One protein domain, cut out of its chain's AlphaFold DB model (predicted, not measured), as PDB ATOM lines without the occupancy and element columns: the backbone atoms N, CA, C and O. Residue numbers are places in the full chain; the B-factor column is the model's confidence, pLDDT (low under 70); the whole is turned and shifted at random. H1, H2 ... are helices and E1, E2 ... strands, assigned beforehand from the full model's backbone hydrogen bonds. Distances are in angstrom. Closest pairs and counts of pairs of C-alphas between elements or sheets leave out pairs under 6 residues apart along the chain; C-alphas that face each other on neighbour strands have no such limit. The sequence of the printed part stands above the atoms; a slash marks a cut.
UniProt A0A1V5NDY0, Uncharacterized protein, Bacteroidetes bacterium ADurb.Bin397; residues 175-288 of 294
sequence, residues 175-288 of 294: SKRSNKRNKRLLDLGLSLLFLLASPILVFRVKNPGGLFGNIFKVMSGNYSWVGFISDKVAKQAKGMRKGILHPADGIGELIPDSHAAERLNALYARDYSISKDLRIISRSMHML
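AT A GLANCE: This is residues 175 to 288 of the 294 residues of an uncharacterized protein of Bacteroidetes bacterium ADurb.Bin397 (UniProt A0A1V5NDY0). A small pair of parallel strands, E1 and E2, sits in the middle of a shell of helices; the long H1 runs along one side and H3 and H7 also pack on this pair. H4 and H6 lie at one end of the longest axis and the short H2 at the other, while the short H5 packs between H6 and H7. The printed part has 114 residues, with seven named helices and two strands in the order H1 H2 H3 E1 H4 E2 H5 H6 H7, and its class is mostly helix. It is compact, with a radius of gyration of the C-alphas of 13.6 A, and spans 38 by 30 by 22 A.

HOW THE PARTS SIT: H1, residues 177 to 196, touches H3, residues 208 to 219, with its residues 187 to 195 alone; the closest C-alphas, of Ser 191 and Ile 215, are 5.3 A apart. They run opposite ways at a steep tilt of 35.4 degrees, only just beyond shallow. H2, residues 198 to 201, is close to H3 but not clearly touching, with the closest C-alphas, of Leu 201 and Pro 208, 7.8 A apart. E1, residues 223 to 226, comes next, and the closest C-alphas of H3 and E1, of Val 218 and Ser 224, are 5.3 A apart. E1 and E2, residues 242 to 245, are parallel neighbours at 38 degrees; N 224 and O 242, at 2.8 A, and N 244 and O 224, at 2.9 A, are within hydrogen-bond range. With H4, residues 231 to 236, they form a strand-helix-strand unit, two parallel strands with a helix between them in the chain, and its crossover is right-handed. H5, residues 247 to 250, touches H6, residues 258 to 270, the closest C-alphas being those of Pro 247 and Leu 264, 6.7 A. H5 also touches H7, residues 274 to 283, with the C-alphas of Gly 250 and Ile 280 closest at 4.4 A. H1, with residues 182 to 186 alone, only just touches H7, with 3 pairs of C-alphas within 8 A, the closest being those of Lys 183 and Ile 274, 6.8 A. H6 and H7 are apart. In H1, H3, H4, H6 and H7 every O i to N i+4 pair is within hydrogen-bond range; H2 and H5 are too short for such a pair.

IN THESE COORDINATES: H1 begins at C-alpha 177, (21.697, 3.088, 28.154), and is 28.8 A long. H3 measures 17.0 A, H6 18.5 A and H7 14.4 A, from first to last C-alpha. H7 ends at C-alpha 283, (-0.247, 18.441, 26.215).

THE WHOLE: The two C-alphas farthest apart, of Pro 199 and His 259, are 39.2 A apart. The printed part has no cut, and none of its links is long. The mean pLDDT of the printed part is 80.0; it is under 70 at residues 175, 230 to 240, 252 to 263, 266 and 270.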
ATOM      1  N   SER A 175      15.574   3.034  31.664       66.31
ATOM      2  CA  SER A 175      16.901   2.798  32.241       66.31
ATOM      3  C   SER A 175      17.910   2.170  31.274       66.31
ATOM      4  O   SER A 175      19.110   2.180  31.574       66.31
ATOM      5  N   LYS A 176      17.479   1.718  30.086       74.12
ATOM      6  CA  LYS A 176      18.383   1.284  29.009       74.12
ATOM      7  C   LYS A 176      19.359   2.405  28.645       74.12
ATOM      8  O   LYS A 176      18.962   3.559  28.487       74.12
ATOM      9  N   ARG A 177      20.649   2.084  28.460       75.94
ATOM     10  CA  ARG A 177      21.697   3.088  28.154       75.94
ATOM     11  C   ARG A 177      21.364   3.936  26.918       75.94
ATOM     12  O   ARG A 177      21.573   5.149  26.938       75.94
ATOM     13  N   SER A 178      20.817   3.316  25.871       81.00
ATOM     14  CA  SER A 178      20.357   3.994  24.651       81.00
ATOM     15  C   SER A 178      19.254   5.010  24.946       81.00
ATOM     16  O   SER A 178      19.352   6.167  24.539       81.00
ATOM     17  N   ASN A 179      18.252   4.611  25.727       82.56
ATOM     18  CA  ASN A 179      17.126   5.456  26.100       82.56
ATOM     19  C   ASN A 179      17.528   6.569  27.068       82.56
ATOM     20  O   ASN A 179      17.109   7.703  26.863       82.56
ATOM     21  N   LYS A 180      18.430   6.321  28.028       83.12
ATOM     22  CA  LYS A 180      19.010   7.378  28.877       83.12
ATOM     23  C   LYS A 180      19.736   8.444  28.048       83.12
ATOM     24  O   LYS A 180      19.545   9.637  28.283       83.12
ATOM     25  N   ARG A 181      20.545   8.031  27.060       84.88
ATOM     26  CA  ARG A 181      21.245   8.958  26.153       84.88
ATOM     27  C   ARG A 181      20.257   9.752  25.304       84.88
ATOM     28  O   ARG A 181      20.355  10.973  25.244       84.88
ATOM     29  N   ASN A 182      19.299   9.074  24.684       87.75
ATOM     30  CA  ASN A 182      18.318   9.714  23.816       87.75
ATOM     31  C   ASN A 182      17.413  10.679  24.593       87.75
ATOM     32  O   ASN A 182      17.164  11.787  24.128       87.75
ATOM     33  N   LYS A 183      16.998  10.303  25.807       89.12
ATOM     34  CA  LYS A 183      16.252  11.170  26.723       89.12
ATOM     35  C   LYS A 183      17.052  12.415  27.085       89.12
ATOM     36  O   LYS A 183      16.526  13.516  27.020       89.12
ATOM     37  N   ARG A 184      18.349  12.273  27.374       89.25
ATOM     38  CA  ARG A 184      19.221  13.423  27.641       89.25
ATOM     39  C   ARG A 184      19.371  14.345  26.427       89.25
ATOM     40  O   ARG A 184      19.359  15.561  26.595       89.25
ATOM     41  N   LEU A 185      19.517  13.788  25.227       90.31
ATOM     42  CA  LEU A 185      19.578  14.581  23.995       90.31
ATOM     43  C   LEU A 185      18.267  15.336  23.755       90.31
ATOM     44  O   LEU A 185      18.308  16.526  23.452       90.31
ATOM     45  N   LEU A 186      17.125  14.677  23.967       91.62
ATOM     46  CA  LEU A 186      15.812  15.315  23.920       91.62
ATOM     47  C   LEU A 186      15.718  16.447  24.946       91.62
ATOM     48  O   LEU A 186      15.311  17.549  24.595       91.62
ATOM     49  N   ASP A 187      16.129  16.194  26.189       91.62
ATOM     50  CA  ASP A 187      16.032  17.171  27.269       91.62
ATOM     51  C   ASP A 187      16.826  18.443  26.976       91.62
ATOM     52  O   ASP A 187      16.313  19.550  27.130       91.62
ATOM     53  N   LEU A 188      18.069  18.285  26.513       91.44
ATOM     54  CA  LEU A 188      18.930  19.402  26.130       91.44
ATOM     55  C   LEU A 188      18.410  20.125  24.884       91.44
ATOM     56  O   LEU A 188      18.388  21.355  24.862       91.44
ATOM     57  N   GLY A 189      17.956  19.376  23.873       92.38
ATOM     58  CA  GLY A 189      17.383  19.939  22.653       92.38
ATOM     59  C   GLY A 189      16.117  20.751  22.928       92.38
ATOM     60  O   GLY A 189      15.990  21.870  22.440       92.38
ATOM     61  N   LEU A 190      15.215  20.235  23.768       91.69
ATOM     62  CA  LEU A 190      14.001  20.940  24.183       91.69
ATOM     63  C   LEU A 190      14.304  22.129  25.092       91.69
ATOM     64  O   LEU A 190      13.666  23.163  24.940       91.69
ATOM     65  N   SER A 191      15.292  22.036  25.985       91.50
ATOM     66  CA  SER A 191      15.736  23.191  26.775       91.50
ATOM     67  C   SER A 191      16.219  24.335  25.884       91.50
ATOM     68  O   SER A 191      15.833  25.481  26.111       91.50
ATOM     69  N   LEU A 192      17.009  24.037  24.847       90.62
ATOM     70  CA  LEU A 192      17.461  25.040  23.883       90.62
ATOM     71  C   LEU A 192      16.294  25.587  23.049       90.62
ATOM     72  O   LEU A 192      16.168  26.800  22.887       90.62
ATOM     73  N   LEU A 193      15.406  24.708  22.575       91.81
ATOM     74  CA  LEU A 193      14.203  25.094  21.838       91.81
ATOM     75  C   LEU A 193      13.310  26.025  22.670       91.81
ATOM     76  O   LEU A 193      12.868  27.052  22.169       91.81
ATOM     77  N   PHE A 194      13.053  25.696  23.938       91.06
ATOM     78  CA  PHE A 194      12.225  26.505  24.832       91.06
ATOM     79  C   PHE A 194      12.889  27.818  25.225       91.06
ATOM     80  O   PHE A 194      12.182  28.800  25.423       91.06
ATOM     81  N   LEU A 195      14.221  27.866  25.296       89.69
ATOM     82  CA  LEU A 195      14.948  29.115  25.491       89.69
ATOM     83  C   LEU A 195      14.771  30.048  24.283       89.69
ATOM     84  O   LEU A 195      14.439  31.217  24.463       89.69
ATOM     85  N   LEU A 196      14.909  29.526  23.060       89.56
ATOM     86  CA  LEU A 196      14.714  30.291  21.820       89.56
ATOM     87  C   LEU A 196      13.249  30.686  21.594       89.56
ATOM     88  O   LEU A 196      12.962  31.801  21.170       89.56
ATOM     89  N   ALA A 197      12.316  29.788  21.910       89.62
ATOM     90  CA  ALA A 197      10.878  30.021  21.807       89.62
ATOM     91  C   ALA A 197      10.295  30.747  23.032       89.62
ATOM     92  O   ALA A 197       9.092  31.014  23.067       89.62
ATOM     93  N   SER A 198      11.121  31.083  24.029       86.44
ATOM     94  CA  SER A 198      10.694  31.752  25.261       86.44
ATOM     95  C   SER A 198       9.851  33.016  25.041       86.44
ATOM     96  O   SER A 198       8.812  33.092  25.699       86.44
ATOM     97  N   PRO A 199      10.150  33.949  24.103       85.12
ATOM     98  CA  PRO A 199       9.313  35.139  23.909       85.12
ATOM     99  C   PRO A 199       7.863  34.806  23.528       85.12
ATOM    100  O   PRO A 199       6.956  35.566  23.844       85.12
ATOM    101  N   ILE A 200       7.628  33.653  22.898       88.06
ATOM    102  CA  ILE A 200       6.289  33.185  22.517       88.06
ATOM    103  C   ILE A 200       5.681  32.330  23.639       88.06
ATOM    104  O   ILE A 200       4.497  32.446  23.956       88.06
ATOM    105  N   LEU A 201       6.486  31.472  24.272       85.25
ATOM    106  CA  LEU A 201       6.033  30.556  25.321       85.25
ATOM    107  C   LEU A 201       5.602  31.269  26.604       85.25
ATOM    108  O   LEU A 201       4.755  30.735  27.319       85.25
ATOM    109  N   VAL A 202       6.114  32.473  26.875       86.25
ATOM    110  CA  VAL A 202       5.712  33.287  28.034       86.25
ATOM    111  C   VAL A 202       4.198  33.535  28.068       86.25
ATOM    112  O   VAL A 202       3.620  33.533  29.149       86.25
ATOM    113  N   PHE A 203       3.532  33.644  26.913       86.19
ATOM    114  CA  PHE A 203       2.074  33.818  26.843       86.19
ATOM    115  C   PHE A 203       1.278  32.523  27.063       86.19
ATOM    116  O   PHE A 203       0.081  32.568  27.342       86.19
ATOM    117  N   ARG A 204       1.915  31.356  26.920       86.56
ATOM    118  CA  ARG A 204       1.257  30.039  26.998       86.56
ATOM    119  C   ARG A 204       1.511  29.320  28.324       86.56
ATOM    120  O   ARG A 204       0.728  28.452  28.709       86.56
ATOM    121  N   VAL A 205       2.606  29.643  29.010       88.75
ATOM    122  CA  VAL A 205       3.014  29.020  30.276       88.75
ATOM    123  C   VAL A 205       2.472  29.822  31.458       88.75
ATOM    124  O   VAL A 205       2.680  31.025  31.534       88.75
ATOM    125  N   LYS A 206       1.833  29.150  32.429       85.25
ATOM    126  CA  LYS A 206       1.240  29.814  33.610       85.25
ATOM    127  C   LYS A 206       2.263  30.576  34.466       85.25
ATOM    128  O   LYS A 206       1.922  31.587  35.064       85.25
ATOM    129  N   ASN A 207       3.497  30.073  34.552       88.12
ATOM    130  CA  ASN A 207       4.585  30.682  35.319       88.12
ATOM    131  C   ASN A 207       5.857  30.829  34.454       88.12
ATOM    132  O   ASN A 207       6.689  29.917  34.425       88.12
ATOM    133  N   PRO A 208       6.031  31.950  33.737       85.31
ATOM    134  CA  PRO A 208       7.175  32.146  32.847       85.31
ATOM    135  C   PRO A 208       8.512  32.240  33.594       85.31
ATOM    136  O   PRO A 208       9.514  31.729  33.105       85.31
ATOM    137  N   GLY A 209       8.547  32.811  34.804       87.50
ATOM    138  CA  GLY A 209       9.771  32.855  35.617       87.50
ATOM    139  C   GLY A 209      10.250  31.456  36.019       87.50
ATOM    140  O   GLY A 209      11.439  31.139  35.936       87.50
ATOM    141  N   GLY A 210       9.308  30.578  36.372       88.88
ATOM    142  CA  GLY A 210       9.594  29.174  36.663       88.88
ATOM    143  C   GLY A 210      10.100  28.388  35.450       88.88
ATOM    144  O   GLY A 210      10.935  27.498  35.619       88.88
ATOM    145  N   LEU A 211       9.673  28.740  34.228       91.06
ATOM    146  CA  LEU A 211      10.146  28.102  32.992       91.06
ATOM    147  C   LEU A 211      11.661  28.258  32.837       91.06
ATOM    148  O   LEU A 211      12.352  27.263  32.628       91.06
ATOM    149  N   PHE A 212      12.186  29.476  32.998       91.00
ATOM    150  CA  PHE A 212      13.628  29.722  32.900       91.00
ATOM    151  C   PHE A 212      14.404  28.938  33.962       91.00
ATOM    152  O   PHE A 212      15.363  28.241  33.633       91.00
ATOM    153  N   GLY A 213      13.948  28.960  35.220       90.81
ATOM    154  CA  GLY A 213      14.569  28.172  36.290       90.81
ATOM    155  C   GLY A 213      14.582  26.668  35.991       90.81
ATOM    156  O   GLY A 213      15.569  25.980  36.256       90.81
ATOM    157  N   ASN A 214      13.512  26.158  35.387       92.31
ATOM    158  CA  ASN A 214      13.390  24.762  34.987       92.31
ATOM    159  C   ASN A 214      14.296  24.399  33.798       92.31
ATOM    160  O   ASN A 214      14.931  23.344  33.837       92.31
ATOM    161  N   ILE A 215      14.446  25.281  32.803       91.94
ATOM    162  CA  ILE A 215      15.399  25.103  31.694       91.94
ATOM    163  C   ILE A 215      16.813  24.889  32.248       91.94
ATOM    164  O   ILE A 215      17.461  23.900  31.896       91.94
ATOM    165  N   PHE A 216      17.267  25.747  33.169       91.50
ATOM    166  CA  PHE A 216      18.597  25.623  33.778       91.50
ATOM    167  C   PHE A 216      18.749  24.358  34.636       91.50
ATOM    168  O   PHE A 216      19.785  23.693  34.567       91.50
ATOM    169  N   LYS A 217      17.716  23.967  35.397       90.31
ATOM    170  CA  LYS A 217      17.694  22.707  36.168       90.31
ATOM    171  C   LYS A 217      17.809  21.462  35.285       90.31
ATOM    172  O   LYS A 217      18.446  20.482  35.677       90.31
ATOM    173  N   VAL A 218      17.195  21.483  34.104       91.69
ATOM    174  CA  VAL A 218      17.324  20.395  33.126       91.69
ATOM    175  C   VAL A 218      18.707  20.427  32.496       91.69
ATOM    176  O   VAL A 218      19.373  19.395  32.439       91.69
ATOM    177  N   MET A 219      19.206  21.596  32.089       87.56
ATOM    178  CA  MET A 219      20.539  21.722  31.493       87.56
ATOM    179  C   MET A 219      21.655  21.258  32.437       87.56
ATOM    180  O   MET A 219      22.533  20.523  31.988       87.56
ATOM    181  N   SER A 220      21.574  21.551  33.741       88.12
ATOM    182  CA  SER A 220      22.548  21.078  34.742       88.12
ATOM    183  C   SER A 220      22.567  19.556  34.924       88.12
ATOM    184  O   SER A 220      23.523  19.006  35.459       88.12
ATOM    185  N   GLY A 221      21.545  18.848  34.431       82.00
ATOM    186  CA  GLY A 221      21.484  17.387  34.466       82.00
ATOM    187  C   GLY A 221      20.948  16.813  35.773       82.00
ATOM    188  O   GLY A 221      20.952  15.594  35.927       82.00
ATOM    189  N   ASN A 222      20.437  17.654  36.671       82.31
ATOM    190  CA  ASN A 222      19.764  17.209  37.894       82.31
ATOM    191  C   ASN A 222      18.292  16.841  37.639       82.31
ATOM    192  O   ASN A 222      17.731  16.004  38.346       82.31
ATOM    193  N   TYR A 223      17.689  17.429  36.600       88.56
ATOM    194  CA  TYR A 223      16.300  17.208  36.200       88.56
ATOM    195  C   TYR A 223      16.185  16.765  34.732       88.56
ATOM    196  O   TYR A 223      17.121  16.889  33.940       88.56
ATOM    197  N   SER A 224      15.011  16.240  34.396       90.19
ATOM    198  CA  SER A 224      14.525  15.890  33.058       90.19
ATOM    199  C   SER A 224      13.162  16.556  32.841       90.19
ATOM    200  O   SER A 224      12.457  16.833  33.817       90.19
ATOM    201  N   TRP A 225      12.747  16.800  31.595       91.25
ATOM    202  CA  TRP A 225      11.424  17.387  31.346       91.25
ATOM    203  C   TRP A 225      10.291  16.479  31.800       91.25
ATOM    204  O   TRP A 225       9.338  16.970  32.389       91.25
ATOM    205  N   VAL A 226      10.416  15.169  31.583       90.06
ATOM    206  CA  VAL A 226       9.460  14.160  32.066       90.06
ATOM    207  C   VAL A 226      10.192  13.177  32.971       90.06
ATOM    208  O   VAL A 226      11.261  12.684  32.601       90.06
ATOM    209  N   GLY A 227       9.640  12.881  34.140       85.38
ATOM    210  CA  GLY A 227      10.171  11.900  35.086       85.38
ATOM    211  C   GLY A 227       9.054  11.254  35.899       85.38
ATOM    212  O   GLY A 227       7.878  11.487  35.639       85.38
ATOM    213  N   PHE A 228       9.412  10.409  36.859       80.00
ATOM    214  CA  PHE A 228       8.423   9.712  37.682       80.00
ATOM    215  C   PHE A 228       7.708  10.624  38.670       80.00
ATOM    216  O   PHE A 228       8.274  11.610  39.124       80.00
ATOM    217  N   ILE A 229       6.489  10.222  39.038       72.94
ATOM    218  CA  ILE A 229       5.590  10.964  39.935       72.94
ATOM    219  C   ILE A 229       6.137  11.065  41.376       72.94
ATOM    220  O   ILE A 229       5.781  11.997  42.085       72.94
ATOM    221  N   SER A 230       6.991  10.130  41.822       67.12
ATOM    222  CA  SER A 230       7.507  10.078  43.202       67.12
ATOM    223  C   SER A 230       9.022   9.856  43.266       67.12
ATOM    224  O   SER A 230       9.550   8.943  42.619       67.12
ATOM    225  N   ASP A 231       9.717  10.625  44.117       59.06
ATOM    226  CA  ASP A 231      11.167  10.508  44.348       59.06
ATOM    227  C   ASP A 231      11.572   9.157  44.978       59.06
ATOM    228  O   ASP A 231      12.684   8.671  44.758       59.06
ATOM    229  N   LYS A 232      10.665   8.483  45.708       55.84
ATOM    230  CA  LYS A 232      10.926   7.134  46.256       55.84
ATOM    231  C   LYS A 232      11.099   6.096  45.140       55.84
ATOM    232  O   LYS A 232      12.061   5.329  45.158       55.84
ATOM    233  N   VAL A 233      10.225   6.141  44.134       54.88
ATOM    234  CA  VAL A 233      10.256   5.243  42.967       54.88
ATOM    235  C   VAL A 233      11.427   5.595  42.040       54.88
ATOM    236  O   VAL A 233      12.119   4.710  41.534       54.88
ATOM    237  N   ALA A 234      11.734   6.889  41.880       53.28
ATOM    238  CA  ALA A 234      12.881   7.346  41.091       53.28
ATOM    239  C   ALA A 234      14.233   6.880  41.657       53.28
ATOM    240  O   ALA A 234      15.121   6.492  40.890       53.28
ATOM    241  N   LYS A 235      14.381   6.858  42.989       53.00
ATOM    242  CA  LYS A 235      15.580   6.333  43.663       53.00
ATOM    243  C   LYS A 235      15.720   4.817  43.522       53.00
ATOM    244  O   LYS A 235      16.835   4.334  43.329       53.00
ATOM    245  N   GLN A 236      14.614   4.073  43.559       49.69
ATOM    246  CA  GLN A 236      14.617   2.619  43.352       49.69
ATOM    247  C   GLN A 236      14.980   2.224  41.910       49.69
ATOM    248  O   GLN A 236      15.666   1.225  41.705       49.69
ATOM    249  N   ALA A 237      14.634   3.040  40.909       54.41
ATOM    250  CA  ALA A 237      14.895   2.759  39.493       54.41
ATOM    251  C   ALA A 237      16.359   2.971  39.023       54.41
ATOM    252  O   ALA A 237      16.603   3.075  37.819       54.41
ATOM    253  N   LYS A 238      17.331   3.051  39.952       52.22
ATOM    254  CA  LYS A 238      18.787   3.205  39.721       52.22
ATOM    255  C   LYS A 238      19.135   4.074  38.494       52.22
ATOM    256  O   LYS A 238      19.524   3.610  37.415       52.22
ATOM    257  N   GLY A 239      19.068   5.390  38.691       55.75
ATOM    258  CA  GLY A 239      19.675   6.372  37.787       55.75
ATOM    259  C   GLY A 239      18.715   7.064  36.824       55.75
ATOM    260  O   GLY A 239      19.120   7.359  35.697       55.75
ATOM    261  N   MET A 240      17.479   7.320  37.258       65.25
ATOM    262  CA  MET A 240      16.578   8.278  36.620       65.25
ATOM    263  C   MET A 240      16.576   9.610  37.375       65.25
ATOM    264  O   MET A 240      16.694   9.643  38.596       65.25
ATOM    265  N   ARG A 241      16.479  10.714  36.629       72.31
ATOM    266  CA  ARG A 241      16.484  12.084  37.162       72.31
ATOM    267  C   ARG A 241      15.069  12.526  37.508       72.31
ATOM    268  O   ARG A 241      14.108  12.028  36.924       72.31
ATOM    269  N   LYS A 242      14.959  13.500  38.410       82.62
ATOM    270  CA  LYS A 242      13.673  14.103  38.776       82.62
ATOM    271  C   LYS A 242      13.007  14.730  37.548       82.62
ATOM    272  O   LYS A 242      13.681  15.366  36.738       82.62
ATOM    273  N   GLY A 243      11.700  14.533  37.406       86.81
ATOM    274  CA  GLY A 243      10.907  15.123  36.330       86.81
ATOM    275  C   GLY A 243      10.414  16.516  36.694       86.81
ATOM    276  O   GLY A 243      10.060  16.764  37.842       86.81
ATOM    277  N   ILE A 244      10.361  17.431  35.728       88.69
ATOM    278  CA  ILE A 244       9.522  18.629  35.872       88.69
ATOM    279  C   ILE A 244       8.064  18.228  35.688       88.69
ATOM    280  O   ILE A 244       7.235  18.576  36.520       88.69
ATOM    281  N   LEU A 245       7.767  17.488  34.618       88.44
ATOM    282  CA  LEU A 245       6.486  16.866  34.301       88.44
ATOM    283  C   LEU A 245       6.500  15.373  34.649       88.44
ATOM    284  O   LEU A 245       7.555  14.747  34.753       88.44
ATOM    285  N   HIS A 246       5.311  14.803  34.771       87.38
ATOM    286  CA  HIS A 246       5.051  13.409  35.077       87.38
ATOM    287  C   HIS A 246       4.075  12.803  34.057       87.38
ATOM    288  O   HIS A 246       3.308  13.535  33.429       87.38
ATOM    289  N   PRO A 247       4.033  11.466  33.911       82.44
ATOM    290  CA  PRO A 247       3.094  10.792  33.012       82.44
ATOM    291  C   PRO A 247       1.621  11.178  33.227       82.44
ATOM    292  O   PRO A 247       0.884  11.316  32.252       82.44
ATOM    293  N   ALA A 248       1.217  11.417  34.480       80.94
ATOM    294  CA  ALA A 248      -0.130  11.867  34.847       80.94
ATOM    295  C   ALA A 248      -0.518  13.220  34.217       80.94
ATOM    296  O   ALA A 248      -1.666  13.423  33.817       80.94
ATOM    297  N   ASP A 249       0.450  14.118  34.021       81.12
ATOM    298  CA  ASP A 249       0.198  15.459  33.487       81.12
ATOM    299  C   ASP A 249      -0.283  15.443  32.030       81.12
ATOM    300  O   ASP A 249      -0.940  16.385  31.583       81.12
ATOM    301  N   GLY A 250       0.044  14.383  31.282       71.38
ATOM    302  CA  GLY A 250      -0.386  14.201  29.894       71.38
ATOM    303  C   GLY A 250      -1.827  13.698  29.744       71.38
ATOM    304  O   GLY A 250      -2.351  13.692  28.623       71.38
ATOM    305  N   ILE A 251      -2.442  13.261  30.851       70.44
ATOM    306  CA  ILE A 251      -3.812  12.727  30.934       70.44
ATOM    307  C   ILE A 251      -4.769  13.777  31.529       70.44
ATOM    308  O   ILE A 251      -5.965  13.725  31.268       70.44
ATOM    309  N   GLY A 252      -4.245  14.791  32.228       63.38
ATOM    310  CA  GLY A 252      -5.037  15.889  32.796       63.38
ATOM    311  C   GLY A 252      -5.540  15.632  34.219       63.38
ATOM    312  O   GLY A 252      -6.300  16.445  34.738       63.38
ATOM    313  N   GLU A 253      -5.107  14.543  34.860       56.28
ATOM    314  CA  GLU A 253      -5.414  14.257  36.262       56.28
ATOM    315  C   GLU A 253      -4.426  14.961  37.204       56.28
ATOM    316  O   GLU A 253      -3.204  14.850  37.073       56.28
ATOM    317  N   LEU A 254      -4.975  15.690  38.176       55.53
ATOM    318  CA  LEU A 254      -4.232  16.274  39.290       55.53
ATOM    319  C   LEU A 254      -3.902  15.166  40.293       55.53
ATOM    320  O   LEU A 254      -4.792  14.699  40.987       55.53
ATOM    321  N   ILE A 255      -2.619  14.794  40.351       59.81
ATOM    322  CA  ILE A 255      -1.984  13.933  41.366       59.81
ATOM    323  C   ILE A 255      -2.782  12.636  41.628       59.81
ATOM    324  O   ILE A 255      -3.632  12.601  42.515       59.81
ATOM    325  N   PRO A 256      -2.500  11.556  40.880       59.72
ATOM    326  CA  PRO A 256      -3.158  10.277  41.109       59.72
ATOM    327  C   PRO A 256      -2.884   9.753  42.524       59.72
ATOM    328  O   PRO A 256      -1.820  10.017  43.092       59.72
ATOM    329  N   ASP A 257      -3.830   8.978  43.067       63.66
ATOM    330  CA  ASP A 257      -3.646   8.215  44.308       63.66
ATOM    331  C   ASP A 257      -2.328   7.416  44.272       63.66
ATOM    332  O   ASP A 257      -1.847   7.034  43.202       63.66
ATOM    333  N   SER A 258      -1.738   7.156  45.438       63.06
ATOM    334  CA  SER A 258      -0.444   6.481  45.602       63.06
ATOM    335  C   SER A 258      -0.316   5.206  44.753       63.06
ATOM    336  O   SER A 258       0.653   5.059  44.007       63.06
ATOM    337  N   HIS A 259      -1.345   4.353  44.745       57.62
ATOM    338  CA  HIS A 259      -1.395   3.147  43.912       57.62
ATOM    339  C   HIS A 259      -1.529   3.434  42.407       57.62
ATOM    340  O   HIS A 259      -0.911   2.763  41.574       57.62
ATOM    341  N   ALA A 260      -2.306   4.449  42.022       63.84
ATOM    342  CA  ALA A 260      -2.446   4.855  40.624       63.84
ATOM    343  C   ALA A 260      -1.147   5.483  40.079       63.84
ATOM    344  O   ALA A 260      -0.767   5.231  38.932       63.84
ATOM    345  N   ALA A 261      -0.418   6.232  40.910       67.12
ATOM    346  CA  ALA A 261       0.884   6.802  40.581       67.12
ATOM    347  C   ALA A 261       1.950   5.718  40.355       67.12
ATOM    348  O   ALA A 261       2.725   5.803  39.400       67.12
ATOM    349  N   GLU A 262       1.968   4.671  41.184       64.88
ATOM    350  CA  GLU A 262       2.846   3.510  40.992       64.88
ATOM    351  C   GLU A 262       2.541   2.779  39.682       64.88
ATOM    352  O   GLU A 262       3.455   2.513  38.896       64.88
ATOM    353  N   ARG A 263       1.259   2.546  39.382       63.91
ATOM    354  CA  ARG A 263       0.832   1.910  38.128       63.91
ATOM    355  C   ARG A 263       1.221   2.733  36.897       63.91
ATOM    356  O   ARG A 263       1.709   2.176  35.916       63.91
ATOM    357  N   LEU A 264       1.047   4.055  36.940       73.06
ATOM    358  CA  LEU A 264       1.453   4.954  35.855       73.06
ATOM    359  C   LEU A 264       2.972   4.996  35.674       73.06
ATOM    360  O   LEU A 264       3.447   4.982  34.536       73.06
ATOM    361  N   ASN A 265       3.737   5.006  36.769       75.38
ATOM    362  CA  ASN A 265       5.194   4.916  36.707       75.38
ATOM    363  C   ASN A 265       5.629   3.583  36.088       75.38
ATOM    364  O   ASN A 265       6.466   3.596  35.194       75.38
ATOM    365  N   ALA A 266       5.022   2.457  36.479       68.00
ATOM    366  CA  ALA A 266       5.320   1.145  35.905       68.00
ATOM    367  C   ALA A 266       5.022   1.085  34.395       68.00
ATOM    368  O   ALA A 266       5.842   0.596  33.617       68.00
ATOM    369  N   LEU A 267       3.892   1.645  33.947       72.12
ATOM    370  CA  LEU A 267       3.539   1.718  32.522       72.12
ATOM    371  C   LEU A 267       4.485   2.624  31.723       72.12
ATOM    372  O   LEU A 267       4.880   2.288  30.605       72.12
ATOM    373  N   TYR A 268       4.855   3.774  32.291       79.00
ATOM    374  CA  TYR A 268       5.818   4.688  31.682       79.00
ATOM    375  C   TYR A 268       7.209   4.058  31.578       79.00
ATOM    376  O   TYR A 268       7.877   4.191  30.553       79.00
ATOM    377  N   ALA A 269       7.619   3.358  32.632       74.31
ATOM    378  CA  ALA A 269       8.892   2.679  32.724       74.31
ATOM    379  C   ALA A 269       9.006   1.559  31.677       74.31
ATOM    380  O   ALA A 269      10.017   1.491  30.973       74.31
ATOM    381  N   ARG A 270       7.954   0.741  31.538       68.06
ATOM    382  CA  ARG A 270       7.906  -0.424  30.645       68.06
ATOM    383  C   ARG A 270       7.950  -0.026  29.176       68.06
ATOM    384  O   ARG A 270       8.790  -0.506  28.425       68.06
ATOM    385  N   ASP A 271       7.084   0.904  28.777       71.56
ATOM    386  CA  ASP A 271       6.873   1.229  27.364       71.56
ATOM    387  C   ASP A 271       7.457   2.605  27.004       71.56
ATOM    388  O   ASP A 271       6.832   3.395  26.279       71.56
ATOM    389  N   TYR A 272       8.627   2.935  27.553       83.31
ATOM    390  CA  TYR A 272       9.268   4.227  27.322       83.31
ATOM    391  C   TYR A 272       9.572   4.474  25.841       83.31
ATOM    392  O   TYR A 272      10.151   3.637  25.152       83.31
ATOM    393  N   SER A 273       9.240   5.675  25.363       85.88
ATOM    394  CA  SER A 273       9.643   6.174  24.046       85.88
ATOM    395  C   SER A 273       9.706   7.701  24.033       85.88
ATOM    396  O   SER A 273       8.938   8.379  24.718       85.88
ATOM    397  N   ILE A 274      10.577   8.252  23.186       86.94
ATOM    398  CA  ILE A 274      10.744   9.703  22.987       86.94
ATOM    399  C   ILE A 274       9.429  10.358  22.540       86.94
ATOM    400  O   ILE A 274       9.076  11.447  22.988       86.94
ATOM    401  N   SER A 275       8.661   9.672  21.690       86.75
ATOM    402  CA  SER A 275       7.354  10.134  21.216       86.75
ATOM    403  C   SER A 275       6.338  10.311  22.345       86.75
ATOM    404  O   SER A 275       5.504  11.215  22.276       86.75
ATOM    405  N   LYS A 276       6.391   9.472  23.389       87.56
ATOM    406  CA  LYS A 276       5.521   9.619  24.563       87.56
ATOM    407  C   LYS A 276       5.918  10.834  25.394       87.56
ATOM    408  O   LYS A 276       5.031  11.605  25.748       87.56
ATOM    409  N   ASP A 277       7.214  11.054  25.622       88.88
ATOM    410  CA  ASP A 277       7.706  12.257  26.312       88.88
ATOM    411  C   ASP A 277       7.272  13.530  25.577       88.88
ATOM    412  O   ASP A 277       6.682  14.419  26.185       88.88
ATOM    413  N   LEU A 278       7.466  13.591  24.256       88.94
ATOM    414  CA  LEU A 278       7.014  14.721  23.434       88.94
ATOM    415  C   LEU A 278       5.501  14.939  23.528       88.94
ATOM    416  O   LEU A 278       5.044  16.076  23.638       88.94
ATOM    417  N   ARG A 279       4.712  13.859  23.528       90.12
ATOM    418  CA  ARG A 279       3.255  13.940  23.681       90.12
ATOM    419  C   ARG A 279       2.869  14.515  25.042       90.12
ATOM    420  O   ARG A 279       2.043  15.425  25.078       90.12
ATOM    421  N   ILE A 280       3.471  14.027  26.129       88.94
ATOM    422  CA  ILE A 280       3.242  14.538  27.490       88.94
ATOM    423  C   ILE A 280       3.587  16.028  27.536       88.94
ATOM    424  O   ILE A 280       2.737  16.844  27.870       88.94
ATOM    425  N   ILE A 281       4.787  16.399  27.085       90.69
ATOM    426  CA  ILE A 281       5.255  17.789  27.064       90.69
ATOM    427  C   ILE A 281       4.301  18.683  26.266       90.69
ATOM    428  O   ILE A 281       3.899  19.730  26.763       90.69
ATOM    429  N   SER A 282       3.880  18.262  25.067       88.75
ATOM    430  CA  SER A 282       2.990  19.050  24.201       88.75
ATOM    431  C   SER A 282       1.615  19.315  24.827       88.75
ATOM    432  O   SER A 282       1.090  20.427  24.726       88.75
ATOM    433  N   ARG A 283       1.045  18.321  25.521       87.31
ATOM    434  CA  ARG A 283      -0.247  18.441  26.215       87.31
ATOM    435  C   ARG A 283      -0.127  19.274  27.488       87.31
ATOM    436  O   ARG A 283      -1.021  20.050  27.816       87.31
ATOM    437  N   SER A 284       1.017  19.182  28.154       87.56
ATOM    438  CA  SER A 284       1.304  19.840  29.427       87.56
ATOM    439  C   SER A 284       2.127  21.127  29.275       87.56
ATOM    440  O   SER A 284       2.694  21.606  30.257       87.56
ATOM    441  N   MET A 285       2.166  21.730  28.077       86.75
ATOM    442  CA  MET A 285       2.948  22.946  27.770       86.75
ATOM    443  C   MET A 285       2.718  24.072  28.784       86.75
ATOM    444  O   MET A 285       3.653  24.731  29.224       86.75
ATOM    445  N   HIS A 286       1.470  24.268  29.207       86.94
ATOM    446  CA  HIS A 286       1.091  25.323  30.145       86.94
ATOM    447  C   HIS A 286       1.675  25.137  31.564       86.94
ATOM    448  O   HIS A 286       1.695  26.090  32.345       86.94
ATOM    449  N   MET A 287       2.167  23.934  31.893       88.44
ATOM    450  CA  MET A 287       2.728  23.553  33.197       88.44
ATOM    451  C   MET A 287       4.261  23.520  33.231       88.44
ATOM    452  O   MET A 287       4.832  23.236  34.282       88.44
ATOM    453  N   LEU A 288       4.948  23.844  32.131       88.75
ATOM    454  CA  LEU A 288       6.416  23.775  32.049       88.75
ATOM    455  C   LEU A 288       7.145  24.666  33.070       88.75
ATOM    456  O   LEU A 288       8.290  24.394  33.428       88.75
TER     457      LEU A 288